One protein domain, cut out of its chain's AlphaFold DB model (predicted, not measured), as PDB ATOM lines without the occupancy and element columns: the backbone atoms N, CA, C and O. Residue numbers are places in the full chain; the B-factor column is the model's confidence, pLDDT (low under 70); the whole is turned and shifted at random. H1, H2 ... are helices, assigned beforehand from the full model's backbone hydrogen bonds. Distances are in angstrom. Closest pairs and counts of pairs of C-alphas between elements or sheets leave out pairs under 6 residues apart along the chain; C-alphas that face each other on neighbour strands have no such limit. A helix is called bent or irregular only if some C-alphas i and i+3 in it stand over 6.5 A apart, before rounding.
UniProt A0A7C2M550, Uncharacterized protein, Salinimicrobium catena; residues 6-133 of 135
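This is residues 6 to 133 of the 135 residues of an uncharacterized protein of Salinimicrobium catena (UniProt A0A7C2M550). Four helices, H2 to H5, make an up-and-down bundle, each running against the one before it in the chain, and H1 packs on the outside of it along H4. H2 and H4 are side by side in close contact, while H5 slants past the end of H3, and residues 125 to 133, of which 125 to 131 belong to H5, stick out. The printed part has 128 residues with five named helices, H1 to H5 in chain order, and no named strand; the class is all helix. The whole is compact, with a radius of gyration of the C-alphas of 15.8 A, and spans 52 by 37 by 22 A.

H1, residues 6 to 30, touches H4, residues 86 to 100, at a shallow tilt of 9 degrees, opposite ways; their closest C-alphas, of Leu 20 and Pro 86, are 6.1 A apart. H1 and H5, residues 103 to 131, only just touch, with 3 pairs of C-alphas within 8 A, the closest being Gly 9 and Ile 103 at 6.1 A. H2, residues 39 to 60, touches H4 at a shallow tilt of 24 degrees, the same way, with 48 pairs of C-alphas within 8 A; the closest, Ser 49 and Gly 91, are 4.0 A apart. H2 and H3, residues 64 to 78, form a helical hairpin, touching with residues 55 to 59 and 64 to 70 alone; the closest C-alphas, of Met 55 and Ser 67, are 5.9 A apart. H3 touches H5 at a steep tilt of 39 degrees, the same way, with the C-alphas of Ala 78 and Tyr 116 closest at 5.3 A. H4 and H5 form another helical hairpin at a shallow tilt of 32 degrees, closest at the C-alphas of Ile 93 and Pro 105, 5.8 A. H1 and H3 are apart, and so are H2 and H5. Every O i to N i+4 pair is within hydrogen-bond range in H2, H3 and H5, against 19 of 21 in H1 and 9 of 11 in H4.

H1 begins at C-alpha 6, (-17.852, -107.888, 110.979), is 36.2 A long and has a kink of 25 degrees near residue 13. H2 is 31.4 A long, H3 21.1 A. H4, 19.9 A, is only just irregular: C-alphas 95 and 98 are 6.54 A apart. H5, 42.1 A, ends at C-alpha 131, (26.099, -132.793, 112.462).

The two C-alphas farthest apart, of Trp 7 and Gln 133, are 55.2 A apart. Residues 125 to 133, of which 125 to 131 belong to H5, stand free. The printed part has no cut, and no link is long. The mean pLDDT of the printed part is 86.6; residues 6 to 9 and 131 to 133 are under 70.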
ATOM      1  N   ASN A   6     -18.386-107.339 112.231       58.34
ATOM      2  CA  ASN A   6     -17.852-107.888 110.979       58.34
ATOM      3  C   ASN A   6     -17.209-106.832 110.056       58.34
ATOM      4  O   ASN A   6     -16.464-107.176 109.145       58.34
ATOM      5  N   TRP A   7     -17.441-105.540 110.307       66.06
ATOM      6  CA  TRP A   7     -16.851-104.449 109.517       66.06
ATOM      7  C   TRP A   7     -15.343-104.320 109.733       66.06
ATOM      8  O   TRP A   7     -14.582-104.132 108.785       66.06
ATOM      9  N   TRP A   8     -14.898-104.508 110.976       62.97
ATOM     10  CA  TRP A   8     -13.476-104.589 111.299       62.97
ATOM     11  C   TRP A   8     -12.827-105.808 110.642       62.97
ATOM     12  O   TRP A   8     -11.718-105.699 110.134       62.97
ATOM     13  N   GLY A   9     -13.548-106.931 110.551       68.19
ATOM     14  CA  GLY A   9     -13.155-108.086 109.742       68.19
ATOM     15  C   GLY A   9     -12.938-107.699 108.278       68.19
ATOM     16  O   GLY A   9     -11.842-107.888 107.758       68.19
ATOM     17  N   LEU A  10     -13.930-107.059 107.659       74.31
ATOM     18  CA  LEU A  10     -13.903-106.655 106.251       74.31
ATOM     19  C   LEU A  10     -12.690-105.784 105.881       74.31
ATOM     20  O   LEU A  10     -12.123-105.968 104.809       74.31
ATOM     21  N   LEU A  11     -12.280-104.860 106.759       78.56
ATOM     22  CA  LEU A  11     -11.138-103.969 106.515       78.56
ATOM     23  C   LEU A  11      -9.802-104.579 106.974       78.56
ATOM     24  O   LEU A  11      -8.767-104.361 106.347       78.56
ATOM     25  N   SER A  12      -9.814-105.388 108.037       76.06
ATOM     26  CA  SER A  12      -8.617-106.086 108.529       76.06
ATOM     27  C   SER A  12      -8.076-107.099 107.517       76.06
ATOM     28  O   SER A  12      -6.863-107.208 107.367       76.06
ATOM     29  N   ILE A  13      -8.945-107.792 106.776       79.12
ATOM     30  CA  ILE A  13      -8.566-108.823 105.798       79.12
ATOM     31  C   ILE A  13      -7.696-108.286 104.654       79.12
ATOM     32  O   ILE A  13      -6.619-108.851 104.446       79.12
ATOM     33  N   PRO A  14      -8.083-107.236 103.900       83.56
ATOM     34  CA  PRO A  14      -7.241-106.709 102.830       83.56
ATOM     35  C   PRO A  14      -5.911-106.182 103.375       83.56
ATOM     36  O   PRO A  14      -4.880-106.392 102.743       83.56
ATOM     37  N   ILE A  15      -5.905-105.590 104.575       85.50
ATOM     38  CA  ILE A  15      -4.678-105.113 105.228       85.50
ATOM     39  C   ILE A  15      -3.760-106.283 105.605       85.50
ATOM     40  O   ILE A  15      -2.579-106.264 105.264       85.50
ATOM     41  N   LEU A  16      -4.282-107.319 106.266       83.88
ATOM     42  CA  LEU A  16      -3.536-108.532 106.613       83.88
ATOM     43  C   LEU A  16      -2.994-109.201 105.350       83.88
ATOM     44  O   LEU A  16      -1.800-109.458 105.255       83.88
ATOM     45  N   THR A  17      -3.844-109.407 104.348       86.25
ATOM     46  CA  THR A  17      -3.450-110.018 103.072       86.25
ATOM     47  C   THR A  17      -2.318-109.227 102.417       86.25
ATOM     48  O   THR A  17      -1.301-109.809 102.039       86.25
ATOM     49  N   TRP A  18      -2.435-107.896 102.359       88.81
ATOM     50  CA  TRP A  18      -1.389-107.019 101.837       88.81
ATOM     51  C   TRP A  18      -0.087-107.137 102.633       88.81
ATOM     52  O   TRP A  18       0.992-107.257 102.043       88.81
ATOM     53  N   LEU A  19      -0.160-107.099 103.965       88.19
ATOM     54  CA  LEU A  19       1.008-107.208 104.840       88.19
ATOM     55  C   LEU A  19       1.718-108.551 104.655       88.19
ATOM     56  O   LEU A  19       2.931-108.566 104.443       88.19
ATOM     57  N   LEU A  20       0.984-109.666 104.676       83.81
ATOM     58  CA  LEU A  20       1.552-111.001 104.489       83.81
ATOM     59  C   LEU A  20       2.195-111.145 103.100       83.81
ATOM     60  O   LEU A  20       3.332-111.609 103.005       83.81
ATOM     61  N   LEU A  21       1.527-110.686 102.037       86.12
ATOM     62  CA  LEU A  21       2.089-110.684 100.681       86.12
ATOM     63  C   LEU A  21       3.351-109.817 100.586       86.12
ATOM     64  O   LEU A  21       4.347-110.235  99.994       86.12
ATOM     65  N   SER A  22       3.351-108.649 101.230       84.56
ATOM     66  CA  SER A  22       4.519-107.763 101.289       84.56
ATOM     67  C   SER A  22       5.695-108.422 102.013       84.56
ATOM     68  O   SER A  22       6.842-108.275 101.587       84.56
ATOM     69  N   ILE A  23       5.439-109.175 103.088       84.44
ATOM     70  CA  ILE A  23       6.467-109.938 103.815       84.44
ATOM     71  C   ILE A  23       7.040-111.048 102.924       84.44
ATOM     72  O   ILE A  23       8.263-111.191 102.844       84.44
ATOM     73  N   ILE A  24       6.185-111.792 102.213       82.88
ATOM     74  CA  ILE A  24       6.604-112.833 101.259       82.88
ATOM     75  C   ILE A  24       7.497-112.226 100.170       82.88
ATOM     76  O   ILE A  24       8.583-112.739  99.888       82.88
ATOM     77  N   GLN A  25       7.088-111.093  99.598       83.81
ATOM     78  CA  GLN A  25       7.845-110.412  98.551       83.81
ATOM     79  C   GLN A  25       9.198-109.891  99.059       83.81
ATOM     80  O   GLN A  25      10.216-110.103  98.398       83.81
ATOM     81  N   LYS A  26       9.235-109.279 100.253       83.44
ATOM     82  CA  LYS A  26      10.482-108.831 100.902       83.44
ATOM     83  C   LYS A  26      11.444-109.992 101.175       83.44
ATOM     84  O   LYS A  26      12.660-109.834 101.036       83.44
ATOM     85  N   ARG A  27      10.923-111.171 101.534       82.31
ATOM     86  CA  ARG A  27      11.734-112.385 101.719       82.31
ATOM     87  C   ARG A  27      12.404-112.803 100.408       82.31
ATOM     88  O   ARG A  27      13.610-113.027 100.402       82.31
ATOM     89  N   LYS A  28      11.663-112.823  99.295       81.38
ATOM     90  CA  LYS A  28      12.214-113.172  97.970       81.38
ATOM     91  C   LYS A  28      13.312-112.225  97.510       81.38
ATOM     92  O   LYS A  28      14.345-112.683  97.033       81.38
ATOM     93  N   THR A  29      13.117-110.917  97.696       79.88
ATOM     94  CA  THR A  29      14.132-109.917  97.328       79.88
ATOM     95  C   THR A  29      15.430-110.090  98.112       79.88
ATOM     96  O   THR A  29      16.495-109.808  97.579       79.88
ATOM     97  N   LYS A  30      15.360-110.587  99.354       80.25
ATOM     98  CA  LYS A  30      16.544-110.848 100.183       80.25
ATOM     99  C   LYS A  30      17.289-112.124  99.770       80.25
ATOM    100  O   LYS A  30      18.506-112.172  99.894       80.25
ATOM    101  N   THR A  31      16.575-113.132  99.274       77.06
ATOM    102  CA  THR A  31      17.150-114.428  98.862       77.06
ATOM    103  C   THR A  31      17.540-114.468  97.372       77.06
ATOM    104  O   THR A  31      17.948-115.512  96.880       77.06
ATOM    105  N   ASN A  32      17.431-113.353  96.628       76.56
ATOM    106  CA  ASN A  32      17.603-113.314  95.160       76.56
ATOM    107  C   ASN A  32      16.713-114.328  94.406       76.56
ATOM    108  O   ASN A  32      17.001-114.729  93.277       76.56
ATOM    109  N   GLU A  33      15.598-114.739  95.013       72.12
ATOM    110  CA  GLU A  33      14.642-115.636  94.374       72.12
ATOM    111  C   GLU A  33      13.819-114.873  93.328       72.12
ATOM    112  O   GLU A  33      13.512-113.685  93.483       72.12
ATOM    113  N   LYS A  34      13.426-115.561  92.246       75.06
ATOM    114  CA  LYS A  34      12.578-114.971  91.200       75.06
ATOM    115  C   LYS A  34      11.301-114.393  91.821       75.06
ATOM    116  O   LYS A  34      10.657-115.032  92.648       75.06
ATOM    117  N   LYS A  35      10.875-113.213  91.351       71.50
ATOM    118  CA  LYS A  35       9.633-112.542  91.797       71.50
ATOM    119  C   LYS A  35       8.350-113.349  91.524       71.50
ATOM    120  O   LYS A  35       7.291-112.987  92.022       71.50
ATOM    121  N   THR A  36       8.428-114.436  90.760       81.56
ATOM    122  CA  THR A  36       7.311-115.339  90.461       81.56
ATOM    123  C   THR A  36       6.861-116.118  91.696       81.56
ATOM    124  O   THR A  36       7.683-116.498  92.530       81.56
ATOM    125  N   ILE A  37       5.560-116.393  91.810       80.31
ATOM    126  CA  ILE A  37       5.013-117.275  92.850       80.31
ATOM    127  C   ILE A  37       5.574-118.687  92.641       80.31
ATOM    128  O   ILE A  37       5.498-119.233  91.540       80.31
ATOM    129  N   SER A  38       6.179-119.260  93.679       86.06
ATOM    130  CA  SER A  38       6.730-120.616  93.612       86.06
ATOM    131  C   SER A  38       5.645-121.658  93.895       86.06
ATOM    132  O   SER A  38       4.688-121.395  94.623       86.06
ATOM    133  N   LYS A  39       5.811-122.882  93.374       87.75
ATOM    134  CA  LYS A  39       4.885-123.992  93.665       87.75
ATOM    135  C   LYS A  39       4.769-124.264  95.171       87.75
ATOM    136  O   LYS A  39       3.678-124.513  95.662       87.75
ATOM    137  N   LEU A  40       5.877-124.149  95.908       86.88
ATOM    138  CA  LEU A  40       5.930-124.325  97.365       86.88
ATOM    139  C   LEU A  40       5.054-123.320  98.123       86.88
ATOM    140  O   LEU A  40       4.438-123.684  99.118       86.88
ATOM    141  N   GLU A  41       4.981-122.074  97.657       87.94
ATOM    142  CA  GLU A  41       4.127-121.045  98.264       87.94
ATOM    143  C   GLU A  41       2.646-121.332  98.029       87.94
ATOM    144  O   GLU A  41       1.841-121.179  98.942       87.94
ATOM    145  N   ILE A  42       2.300-121.815  96.832       91.25
ATOM    146  CA  ILE A  42       0.935-122.243  96.505       91.25
ATOM    147  C   ILE A  42       0.547-123.447  97.364       91.25
ATOM    148  O   ILE A  42      -0.527-123.448  97.958       91.25
ATOM    149  N   TYR A  43       1.422-124.448  97.489       91.94
ATOM    150  CA  TYR A  43       1.165-125.598  98.355       91.94
ATOM    151  C   TYR A  43       1.039-125.202  99.825       91.94
ATOM    152  O   TYR A  43       0.166-125.727 100.510       91.94
ATOM    153  N   GLY A  44       1.845-124.247 100.300       91.75
ATOM    154  CA  GLY A  44       1.715-123.719 101.657       91.75
ATOM    155  C   GLY A  44       0.380-123.013 101.879       91.75
ATOM    156  O   GLY A  44      -0.313-123.292 102.855       91.75
ATOM    157  N   PHE A  45      -0.029-122.172 100.931       93.38
ATOM    158  CA  PHE A  45      -1.330-121.513 100.959       93.38
ATOM    159  C   PHE A  45      -2.499-122.508 100.961       93.38
ATOM    160  O   PHE A  45      -3.410-122.397 101.785       93.38
ATOM    161  N   ILE A  46      -2.462-123.506 100.074       95.50
ATOM    162  CA  ILE A  46      -3.482-124.558 100.000       95.50
ATOM    163  C   ILE A  46      -3.505-125.366 101.301       95.50
ATOM    164  O   ILE A  46      -4.577-125.574 101.859       95.50
ATOM    165  N   GLY A  47      -2.344-125.768 101.822       94.00
ATOM    166  CA  GLY A  47      -2.240-126.517 103.077       94.00
ATOM    167  C   GLY A  47      -2.807-125.744 104.269       94.00
ATOM    168  O   GLY A  47      -3.619-126.281 105.020       94.00
ATOM    169  N   GLY A  48      -2.451-124.464 104.402       93.94
ATOM    170  CA  GLY A  48      -3.019-123.586 105.427       93.94
ATOM    171  C   GLY A  48      -4.531-123.403 105.283       93.94
ATOM    172  O   GLY A  48      -5.252-123.403 106.280       93.94
ATOM    173  N   SER A  49      -5.021-123.313 104.044       94.75
ATOM    174  CA  SER A  49      -6.456-123.202 103.765       94.75
ATOM    175  C   SER A  49      -7.212-124.469 104.155       94.75
ATOM    176  O   SER A  49      -8.203-124.394 104.871       94.75
ATOM    177  N   LEU A  50      -6.715-125.646 103.767       96.00
ATOM    178  CA  LEU A  50      -7.313-126.931 104.140       96.00
ATOM    179  C   LEU A  50      -7.377-127.108 105.659       96.00
ATOM    180  O   LEU A  50      -8.418-127.501 106.183       96.00
ATOM    181  N   PHE A  51      -6.301-126.760 106.366       94.62
ATOM    182  CA  PHE A  51      -6.277-126.786 107.827       94.62
ATOM    183  C   PHE A  51      -7.320-125.833 108.432       94.62
ATOM    184  O   PHE A  51      -8.087-126.232 109.309       94.62
ATOM    185  N   GLY A  52      -7.407-124.596 107.933       93.88
ATOM    186  CA  GLY A  52      -8.404-123.621 108.380       93.88
ATOM    187  C   GLY A  52      -9.848-124.059 108.103       93.88
ATOM    188  O   GLY A  52     -10.701-123.919 108.978       93.88
ATOM    189  N   ILE A  53     -10.124-124.636 106.930       94.75
ATOM    190  CA  ILE A  53     -11.441-125.187 106.574       94.75
ATOM    191  C   ILE A  53     -11.803-126.332 107.520       94.75
ATOM    192  O   ILE A  53     -12.876-126.307 108.118       94.75
ATOM    193  N   ALA A  54     -10.906-127.305 107.701       95.00
ATOM    194  CA  ALA A  54     -11.142-128.451 108.573       95.00
ATOM    195  C   ALA A  54     -11.414-128.010 110.016       95.00
ATOM    196  O   ALA A  54     -12.410-128.417 110.606       95.00
ATOM    197  N   MET A  55     -10.594-127.109 110.560       93.06
ATOM    198  CA  MET A  55     -10.803-126.564 111.901       93.06
ATOM    199  C   MET A  55     -12.122-125.780 112.021       93.06
ATOM    200  O   MET A  55     -12.803-125.895 113.037       93.06
ATOM    201  N   THR A  56     -12.513-125.023 110.990       91.94
ATOM    202  CA  THR A  56     -13.800-124.305 110.964       91.94
ATOM    203  C   THR A  56     -14.974-125.279 110.983       91.94
ATOM    204  O   THR A  56     -15.894-125.111 111.777       91.94
ATOM    205  N   ILE A  57     -14.926-126.320 110.148       93.50
ATOM    206  CA  ILE A  57     -15.944-127.373 110.098       93.50
ATOM    207  C   ILE A  57     -16.054-128.058 111.461       93.50
ATOM    208  O   ILE A  57     -17.136-128.088 112.036       93.50
ATOM    209  N   LEU A  58     -14.945-128.549 112.019       93.00
ATOM    210  CA  LEU A  58     -14.943-129.247 113.309       93.00
ATOM    211  C   LEU A  58     -15.522-128.387 114.437       93.00
ATOM    212  O   LEU A  58     -16.284-128.887 115.263       93.00
ATOM    213  N   PHE A  59     -15.224-127.088 114.436       88.69
ATOM    214  CA  PHE A  59     -15.815-126.163 115.393       88.69
ATOM    215  C   PHE A  59     -17.327-125.997 115.201       88.69
ATOM    216  O   PHE A  59     -18.066-126.020 116.182       88.69
ATOM    217  N   LEU A  60     -17.805-125.870 113.958       89.31
ATOM    218  CA  LEU A  60     -19.241-125.776 113.661       89.31
ATOM    219  C   LEU A  60     -20.012-127.037 114.083       89.31
ATOM    220  O   LEU A  60     -21.161-126.931 114.501       89.31
ATOM    221  N   PHE A  61     -19.374-128.208 114.012       92.94
ATOM    222  CA  PHE A  61     -19.921-129.476 114.509       92.94
ATOM    223  C   PHE A  61     -19.709-129.692 116.017       92.94
ATOM    224  O   PHE A  61     -20.134-130.711 116.551       92.94
ATOM    225  N   ASN A  62     -19.101-128.731 116.723       90.31
ATOM    226  CA  ASN A  62     -18.823-128.784 118.161       90.31
ATOM    227  C   ASN A  62     -17.916-129.967 118.583       90.31
ATOM    228  O   ASN A  62     -17.906-130.383 119.745       90.31
ATOM    229  N   GLU A  63     -17.107-130.475 117.650       92.94
ATOM    230  CA  GLU A  63     -16.199-131.617 117.814       92.94
ATOM    231  C   GLU A  63     -14.844-131.186 118.399       92.94
ATOM    232  O   GLU A  63     -13.788-131.252 117.761       92.94
ATOM    233  N   SER A  64     -14.874-130.722 119.649       89.31
ATOM    234  CA  SER A  64     -13.701-130.170 120.351       89.31
ATOM    235  C   SER A  64     -12.496-131.124 120.410       89.31
ATOM    236  O   SER A  64     -11.355-130.685 120.240       89.31
ATOM    237  N   ASN A  65     -12.735-132.429 120.576       93.19
ATOM    238  CA  ASN A  65     -11.678-133.445 120.607       93.19
ATOM    239  C   ASN A  65     -10.938-133.536 119.268       93.19
ATOM    240  O   ASN A  65      -9.709-133.559 119.229       93.19
ATOM    241  N   LEU A  66     -11.676-133.542 118.155       93.38
ATOM    242  CA  LEU A  66     -11.085-133.616 116.820       93.38
ATOM    243  C   LEU A  66     -10.313-132.343 116.478       93.38
ATOM    244  O   LEU A  66      -9.226-132.430 115.907       93.38
ATOM    245  N   SER A  67     -10.819-131.168 116.868       91.12
ATOM    246  CA  SER A  67     -10.076-129.910 116.720       91.12
ATOM    247  C   SER A  67      -8.744-129.949 117.473       91.12
ATOM    248  O   SER A  67      -7.719-129.529 116.933       91.12
ATOM    249  N   PHE A  68      -8.735-130.494 118.693       92.31
ATOM    250  CA  PHE A  68      -7.510-130.670 119.469       92.31
ATOM    251  C   PHE A  68      -6.528-131.631 118.787       92.31
ATOM    252  O   PHE A  68      -5.351-131.299 118.641       92.31
ATOM    253  N   TYR A  69      -6.995-132.785 118.303       95.00
ATOM    254  CA  TYR A  69      -6.132-133.719 117.576       95.00
ATOM    255  C   TYR A  69      -5.567-133.117 116.288       95.00
ATOM    256  O   TYR A  69      -4.408-133.365 115.960       95.00
ATOM    257  N   LEU A  70      -6.340-132.290 115.583       94.25
ATOM    258  CA  LEU A  70      -5.886-131.618 114.367       94.25
ATOM    259  C   LEU A  70      -4.798-130.567 114.661       94.25
ATOM    260  O   LEU A  70      -3.801-130.486 113.936       94.25
ATOM    261  N   LEU A  71      -4.944-129.806 115.750       93.44
ATOM    262  CA  LEU A  71      -3.902-128.911 116.270       93.44
ATOM    263  C   LEU A  71      -2.636-129.686 116.669       93.44
ATOM    264  O   LEU A  71      -1.530-129.299 116.288       93.44
ATOM    265  N   LEU A  72      -2.791-130.802 117.385       94.31
ATOM    266  CA  LEU A  72      -1.672-131.643 117.812       94.31
ATOM    267  C   LEU A  72      -0.927-132.245 116.614       94.31
ATOM    268  O   LEU A  72       0.299-132.177 116.550       94.31
ATOM    269  N   LEU A  73      -1.659-132.769 115.628       94.19
ATOM    270  CA  LEU A  73      -1.092-133.301 114.389       94.19
ATOM    271  C   LEU A  73      -0.287-132.231 113.644       94.19
ATOM    272  O   LEU A  73       0.815-132.498 113.171       94.19
ATOM    273  N   THR A  74      -0.816-131.011 113.570       92.62
ATOM    274  CA  THR A  74      -0.142-129.895 112.892       92.62
ATOM    275  C   THR A  74       1.116-129.454 113.635       92.62
ATOM    276  O   THR A  74       2.118-129.159 112.991       92.62
ATOM    277  N   SER A  75       1.100-129.494 114.968       92.12
ATOM    278  CA  SER A  75       2.285-129.240 115.801       92.12
ATOM    279  C   SER A  75       3.373-130.293 115.539       92.12
ATOM    280  O   SER A  75       4.525-129.969 115.262       92.12
ATOM    281  N   ILE A  76       2.999-131.578 115.466       92.62
ATOM    282  CA  ILE A  76       3.936-132.654 115.095       92.62
ATOM    283  C   ILE A  76       4.470-132.465 113.667       92.62
ATOM    284  O   ILE A  76       5.634-132.745 113.403       92.62
ATOM    285  N   LEU A  77       3.663-131.976 112.725       92.12
ATOM    286  CA  LEU A  77       4.134-131.684 111.367       92.12
ATOM    287  C   LEU A  77       5.070-130.464 111.323       92.12
ATOM    288  O   LEU A  77       6.016-130.454 110.530       92.12
ATOM    289  N   ALA A  78       4.845-129.462 112.178       91.94
ATOM    290  CA  ALA A  78       5.663-128.251 112.265       91.94
ATOM    291  C   ALA A  78       7.107-128.536 112.703       91.94
ATOM    292  O   ALA A  78       8.025-127.786 112.368       91.94
ATOM    293  N   LEU A  79       7.328-129.665 113.377       89.81
ATOM    294  CA  LEU A  79       8.652-130.181 113.711       89.81
ATOM    295  C   LEU A  79       9.524-130.451 112.472       89.81
ATOM    296  O   LEU A  79      10.731-130.210 112.498       89.81
ATOM    297  N   PHE A  80       8.923-130.922 111.377       89.38
ATOM    298  CA  PHE A  80       9.641-131.323 110.160       89.38
ATOM    299  C   PHE A  80       9.477-130.323 109.014       89.38
ATOM    300  O   PHE A  80      10.386-130.138 108.202       89.38
ATOM    301  N   ILE A  81       8.318-129.669 108.936       89.12
ATOM    302  CA  ILE A  81       7.941-128.767 107.850       89.12
ATOM    303  C   ILE A  81       7.842-127.345 108.416       89.12
ATOM    304  O   ILE A  81       7.237-127.150 109.465       89.12
ATOM    305  N   PRO A  82       8.372-126.312 107.735       88.56
ATOM    306  CA  PRO A  82       8.289-124.932 108.211       88.56
ATOM    307  C   PRO A  82       6.876-124.346 108.007       88.56
ATOM    308  O   PRO A  82       6.670-123.481 107.150       88.56
ATOM    309  N   ILE A  83       5.901-124.817 108.789       91.25
ATOM    310  CA  ILE A  83       4.482-124.401 108.743       91.25
ATOM    311  C   ILE A  83       4.305-122.947 109.209       91.25
ATOM    312  O   ILE A  83       3.363-122.269 108.816       91.25
ATOM    313  N   TYR A  84       5.266-122.409 109.964       89.25
ATOM    314  CA  TYR A  84       5.290-121.012 110.408       89.25
ATOM    315  C   TYR A  84       5.457-119.983 109.274       89.25
ATOM    316  O   TYR A  84       5.469-118.774 109.522       89.25
ATOM    317  N   LYS A  85       5.658-120.421 108.023       90.06
ATOM    318  CA  LYS A  85       5.805-119.497 106.899       90.06
ATOM    319  C   LYS A  85       4.490-118.742 106.616       90.06
ATOM    320  O   LYS A  85       3.404-119.305 106.755       90.06
ATOM    321  N   PRO A  86       4.574-117.479 106.159       90.38
ATOM    322  CA  PRO A  86       3.406-116.615 105.975       90.38
ATOM    323  C   PRO A  86       2.365-117.142 104.976       90.38
ATOM    324  O   PRO A  86       1.205-116.766 105.084       90.38
ATOM    325  N   GLU A  87       2.717-118.011 104.023       92.50
ATOM    326  CA  GLU A  87       1.741-118.525 103.049       92.50
ATOM    327  C   GLU A  87       0.692-119.429 103.711       92.50
ATOM    328  O   GLU A  87      -0.494-119.314 103.404       92.50
ATOM    329  N   TYR A  88       1.111-120.264 104.672       93.31
ATOM    330  CA  TYR A  88       0.210-121.104 105.469       93.31
ATOM    331  C   TYR A  88      -0.725-120.249 106.325       93.31
ATOM    332  O   TYR A  88      -1.927-120.499 106.383       93.31
ATOM    333  N   TYR A  89      -0.180-119.200 106.946       93.94
ATOM    334  CA  TYR A  89      -0.955-118.272 107.764       93.94
ATOM    335  C   TYR A  89      -2.052-117.568 106.965       93.94
ATOM    336  O   TYR A  89      -3.184-117.448 107.430       93.94
ATOM    337  N   LEU A  90      -1.718-117.138 105.745       92.56
ATOM    338  CA  LEU A  90      -2.649-116.463 104.849       92.56
ATOM    339  C   LEU A  90      -3.836-117.377 104.515       92.56
ATOM    340  O   LEU A  90      -4.984-116.959 104.649       92.56
ATOM    341  N   GLY A  91      -3.562-118.634 104.147       92.44
ATOM    342  CA  GLY A  91      -4.601-119.632 103.873       92.44
ATOM    343  C   GLY A  91      -5.483-119.933 105.085       92.44
ATOM    344  O   GLY A  91      -6.712-119.974 104.972       92.44
ATOM    345  N   PHE A  92      -4.862-120.071 106.257       93.56
ATOM    346  CA  PHE A  92      -5.559-120.307 107.519       93.56
ATOM    347  C   PHE A  92      -6.537-119.177 107.857       93.56
ATOM    348  O   PHE A  92      -7.721-119.446 108.068       93.56
ATOM    349  N   ILE A  93      -6.071-117.919 107.852       91.81
ATOM    350  CA  ILE A  93      -6.927-116.757 108.129       91.81
ATOM    351  C   ILE A  93      -8.063-116.694 107.110       91.81
ATOM    352  O   ILE A  93      -9.218-116.578 107.515       91.81
ATOM    353  N   LEU A  94      -7.758-116.808 105.809       91.00
ATOM    354  CA  LEU A  94      -8.772-116.692 104.758       91.00
ATOM    355  C   LEU A  94      -9.913-117.698 104.920       91.00
ATOM    356  O   LEU A  94     -11.075-117.373 104.686       91.00
ATOM    357  N   SER A  95      -9.575-118.907 105.352       91.62
ATOM    358  CA  SER A  95     -10.543-119.984 105.540       91.62
ATOM    359  C   SER A  95     -11.373-119.809 106.813       91.62
ATOM    360  O   SER A  95     -12.577-120.057 106.817       91.62
ATOM    361  N   MET A  96     -10.746-119.326 107.883       88.88
ATOM    362  CA  MET A  96     -11.359-119.154 109.202       88.88
ATOM    363  C   MET A  96     -12.309-117.957 109.321       88.88
ATOM    364  O   MET A  96     -13.153-117.929 110.221       88.88
ATOM    365  N   ILE A  97     -12.213-116.982 108.410       85.94
ATOM    366  CA  ILE A  97     -13.083-115.794 108.398       85.94
ATOM    367  C   ILE A  97     -14.565-116.170 108.371       85.94
ATOM    368  O   ILE A  97     -15.366-115.519 109.038       85.94
ATOM    369  N   TYR A  98     -14.929-117.222 107.634       78.56
ATOM    370  CA  TYR A  98     -16.324-117.644 107.504       78.56
ATOM    371  C   TYR A  98     -16.901-118.220 108.803       78.56
ATOM    372  O   TYR A  98     -18.100-118.093 109.034       78.56
ATOM    373  N   GLY A  99     -16.065-118.825 109.655       81.44
ATOM    374  CA  GLY A  99     -16.496-119.397 110.934       81.44
ATOM    375  C   GLY A  99     -16.454-118.410 112.096       81.44
ATOM    376  O   GLY A  99     -17.394-118.330 112.882       81.44
ATOM    377  N   PHE A 100     -15.366-117.644 112.202       81.31
ATOM    378  CA  PHE A 100     -15.023-116.887 113.414       81.31
ATOM    379  C   PHE A 100     -14.813-115.383 113.178       81.31
ATOM    380  O   PHE A 100     -14.531-114.638 114.120       81.31
ATOM    381  N   GLY A 101     -14.928-114.914 111.931       82.88
ATOM    382  CA  GLY A 101     -14.562-113.554 111.533       82.88
ATOM    383  C   GLY A 101     -13.050-113.363 111.356       82.88
ATOM    384  O   GLY A 101     -12.272-114.306 111.436       82.88
ATOM    385  N   GLY A 102     -12.613-112.130 111.078       76.31
ATOM    386  CA  GLY A 102     -11.214-111.854 110.704       76.31
ATOM    387  C   GLY A 102     -10.228-111.714 111.870       76.31
ATOM    388  O   GLY A 102      -9.085-112.151 111.762       76.31
ATOM    389  N   ILE A 103     -10.647-111.118 112.993       83.44
ATOM    390  CA  ILE A 103      -9.708-110.709 114.054       83.44
ATOM    391  C   ILE A 103      -9.248-111.892 114.921       83.44
ATOM    392  O   ILE A 103      -8.071-111.995 115.256       83.44
ATOM    393  N   LEU A 104     -10.171-112.795 115.274       86.19
ATOM    394  CA  LEU A 104      -9.912-113.883 116.219       86.19
ATOM    395  C   LEU A 104      -8.929-114.917 115.637       86.19
ATOM    396  O   LEU A 104      -7.930-115.209 116.299       86.19
ATOM    397  N   PRO A 105      -9.112-115.405 114.393       87.50
ATOM    398  CA  PRO A 105      -8.154-116.311 113.767       87.50
ATOM    399  C   PRO A 105      -6.806-115.651 113.498       87.50
ATOM    400  O   PRO A 105      -5.788-116.332 113.538       87.50
ATOM    401  N   ALA A 106      -6.768-114.337 113.251       88.94
ATOM    402  CA  ALA A 106      -5.506-113.626 113.084       88.94
ATOM    403  C   ALA A 106      -4.697-113.630 114.391       88.94
ATOM    404  O   ALA A 106      -3.549-114.063 114.417       88.94
ATOM    405  N   VAL A 107      -5.299-113.227 115.513       89.62
ATOM    406  CA  VAL A 107      -4.581-113.204 116.797       89.62
ATOM    407  C   VAL A 107      -4.132-114.612 117.196       89.62
ATOM    408  O   VAL A 107      -2.949-114.822 117.459       89.62
ATOM    409  N   ILE A 108      -5.039-115.593 117.178       90.75
ATOM    410  CA  ILE A 108      -4.720-116.978 117.561       90.75
ATOM    411  C   ILE A 108      -3.709-117.601 116.591       90.75
ATOM    412  O   ILE A 108      -2.757-118.249 117.019       90.75
ATOM    413  N   GLY A 109      -3.873-117.384 115.287       91.44
ATOM    414  CA  GLY A 109      -2.959-117.911 114.280       91.44
ATOM    415  C   GLY A 109      -1.543-117.355 114.419       91.44
ATOM    416  O   GLY A 109      -0.584-118.098 114.225       91.44
ATOM    417  N   LEU A 110      -1.386-116.094 114.838       91.44
ATOM    418  CA  LEU A 110      -0.072-115.523 115.135       91.44
ATOM    419  C   LEU A 110       0.615-116.249 116.303       91.44
ATOM    420  O   LEU A 110       1.805-116.556 116.215       91.44
ATOM    421  N   PHE A 111      -0.133-116.569 117.365       94.19
ATOM    422  CA  PHE A 111       0.380-117.383 118.472       94.19
ATOM    423  C   PHE A 111       0.787-118.785 118.006       94.19
ATOM    424  O   PHE A 111       1.887-119.235 118.327       94.19
ATOM    425  N   LEU A 112      -0.044-119.451 117.198       93.62
ATOM    426  CA  LEU A 112       0.273-120.774 116.645       93.62
ATOM    427  C   LEU A 112       1.549-120.748 115.798       93.62
ATOM    428  O   LEU A 112       2.401-121.616 115.932       93.62
ATOM    429  N   ILE A 113       1.734-119.718 114.975       92.94
ATOM    430  CA  ILE A 113       2.946-119.557 114.161       92.94
ATOM    431  C   ILE A 113       4.189-119.388 115.016       92.94
ATOM    432  O   ILE A 113       5.233-119.935 114.663       92.94
ATOM    433  N   ALA A 114       4.101-118.651 116.124       93.12
ATOM    434  CA  ALA A 114       5.218-118.518 117.050       93.12
ATOM    435  C   ALA A 114       5.605-119.878 117.653       93.12
ATOM    436  O   ALA A 114       6.793-120.200 117.714       93.12
ATOM    437  N   ILE A 115       4.612-120.696 118.020       94.06
ATOM    438  CA  ILE A 115       4.821-122.065 118.516       94.06
ATOM    439  C   ILE A 115       5.463-122.934 117.427       94.06
ATOM    440  O   ILE A 115       6.540-123.484 117.645       94.06
ATOM    441  N   TYR A 116       4.892-122.972 116.223       93.56
ATOM    442  CA  TYR A 116       5.424-123.759 115.103       93.56
ATOM    443  C   TYR A 116       6.831-123.314 114.681       93.56
ATOM    444  O   TYR A 116       7.664-124.128 114.283       93.56
ATOM    445  N   ALA A 117       7.133-122.015 114.771       92.25
ATOM    446  CA  ALA A 117       8.471-121.495 114.511       92.25
ATOM    447  C   ALA A 117       9.466-121.969 115.574       92.25
ATOM    448  O   ALA A 117      10.602-122.317 115.237       92.25
ATOM    449  N   PHE A 118       9.048-121.983 116.841       92.25
ATOM    450  CA  PHE A 118       9.853-122.483 117.946       92.25
ATOM    451  C   PHE A 118      10.143-123.978 117.780       92.25
ATOM    452  O   PHE A 118      11.313-124.364 117.772       92.25
ATOM    453  N   GLU A 119       9.112-124.789 117.548       92.06
ATOM    454  CA  GLU A 119       9.202-126.235 117.301       92.06
ATOM    455  C   GLU A 119      10.180-126.566 116.166       92.06
ATOM    456  O   GLU A 119      11.148-127.310 116.357       92.06
ATOM    457  N   TYR A 120      10.002-125.927 115.008       91.44
ATOM    458  CA  TYR A 120      10.892-126.110 113.865       91.44
ATOM    459  C   TYR A 120      12.337-125.678 114.170       91.44
ATOM    460  O   TYR A 120      13.303-126.345 113.785       91.44
ATOM    461  N   CYS A 121      12.521-124.552 114.869       89.00
ATOM    462  CA  CYS A 121      13.853-124.063 115.224       89.00
ATOM    463  C   CYS A 121      14.578-124.995 116.200       89.00
ATOM    464  O   CYS A 121      15.792-125.162 116.063       89.00
ATOM    465  N   VAL A 122      13.869-125.586 117.165       88.31
ATOM    466  CA  VAL A 122      14.444-126.542 118.123       88.31
ATOM    467  C   VAL A 122      15.008-127.750 117.382       88.31
ATOM    468  O   VAL A 122      16.181-128.081 117.569       88.31
ATOM    469  N   ILE A 123      14.236-128.344 116.472       88.38
ATOM    470  CA  ILE A 123      14.696-129.504 115.696       88.38
ATOM    471  C   ILE A 123      15.836-129.145 114.764       88.38
ATOM    472  O   ILE A 123      16.843-129.855 114.725       88.38
ATOM    473  N   ARG A 124      15.739-128.022 114.051       83.88
ATOM    474  CA  ARG A 124      16.815-127.600 113.152       83.88
ATOM    475  C   ARG A 124      18.123-127.374 113.910       83.88
ATOM    476  O   ARG A 124      19.180-127.771 113.424       83.88
ATOM    477  N   LYS A 125      18.070-126.766 115.099       84.12
ATOM    478  CA  LYS A 125      19.248-126.593 115.964       84.12
ATOM    479  C   LYS A 125      19.777-127.928 116.481       84.12
ATOM    480  O   LYS A 125      20.990-128.112 116.487       84.12
ATOM    481  N   ALA A 126      18.903-128.849 116.886       85.44
ATOM    482  CA  ALA A 126      19.302-130.182 117.334       85.44
ATOM    483  C   ALA A 126      20.016-130.961 116.218       85.44
ATOM    484  O   ALA A 126      21.098-131.502 116.441       85.44
ATOM    485  N   PHE A 127      19.471-130.929 115.000       83.50
ATOM    486  CA  PHE A 127      20.065-131.566 113.827       83.50
ATOM    487  C   PHE A 127      21.426-130.956 113.463       83.50
ATOM    488  O   PHE A 127      22.403-131.678 113.278       83.50
ATOM    489  N   LEU A 128      21.519-129.621 113.422       77.81
ATOM    490  CA  LEU A 128      22.785-128.932 113.163       77.81
ATOM    491  C   LEU A 128      23.825-129.232 114.247       77.81
ATOM    492  O   LEU A 128      24.977-129.468 113.910       77.81
ATOM    493  N   LYS A 129      23.440-129.274 115.529       80.88
ATOM    494  CA  LYS A 129      24.352-129.624 116.628       80.88
ATOM    495  C   LYS A 129      24.891-131.048 116.486       80.88
ATOM    496  O   LYS A 129      26.080-131.244 116.698       80.88
ATOM    497  N   TYR A 130      24.044-132.007 116.110       72.06
ATOM    498  CA  TYR A 130      24.469-133.391 115.888       72.06
ATOM    499  C   TYR A 130      25.450-133.503 114.712       72.06
ATOM    500  O   TYR A 130      26.459-134.190 114.812       72.06
ATOM    501  N   HIS A 131      25.212-132.764 113.625       63.62
ATOM    502  CA  HIS A 131      26.099-132.793 112.462       63.62
ATOM    503  C   HIS A 131      27.414-132.015 112.672       63.62
ATOM    504  O   HIS A 131      28.437-132.368 112.093       63.62
ATOM    505  N   ASN A 132      27.417-130.982 113.521       58.31
ATOM    506  CA  ASN A 132      28.618-130.203 113.842       58.31
ATOM    507  C   ASN A 132      29.538-130.889 114.875       58.31
ATOM    508  O   ASN A 132      30.574-130.327 115.207       58.31
ATOM    509  N   GLN A 133      29.162-132.059 115.414       54.50
ATOM    510  CA  GLN A 133      29.990-132.868 116.325       54.50
ATOM    511  C   GLN A 133      30.837-133.936 115.606       54.50
ATOM    512  O   GLN A 133      31.628-134.613 116.254       54.50
TER     513      GLN A 133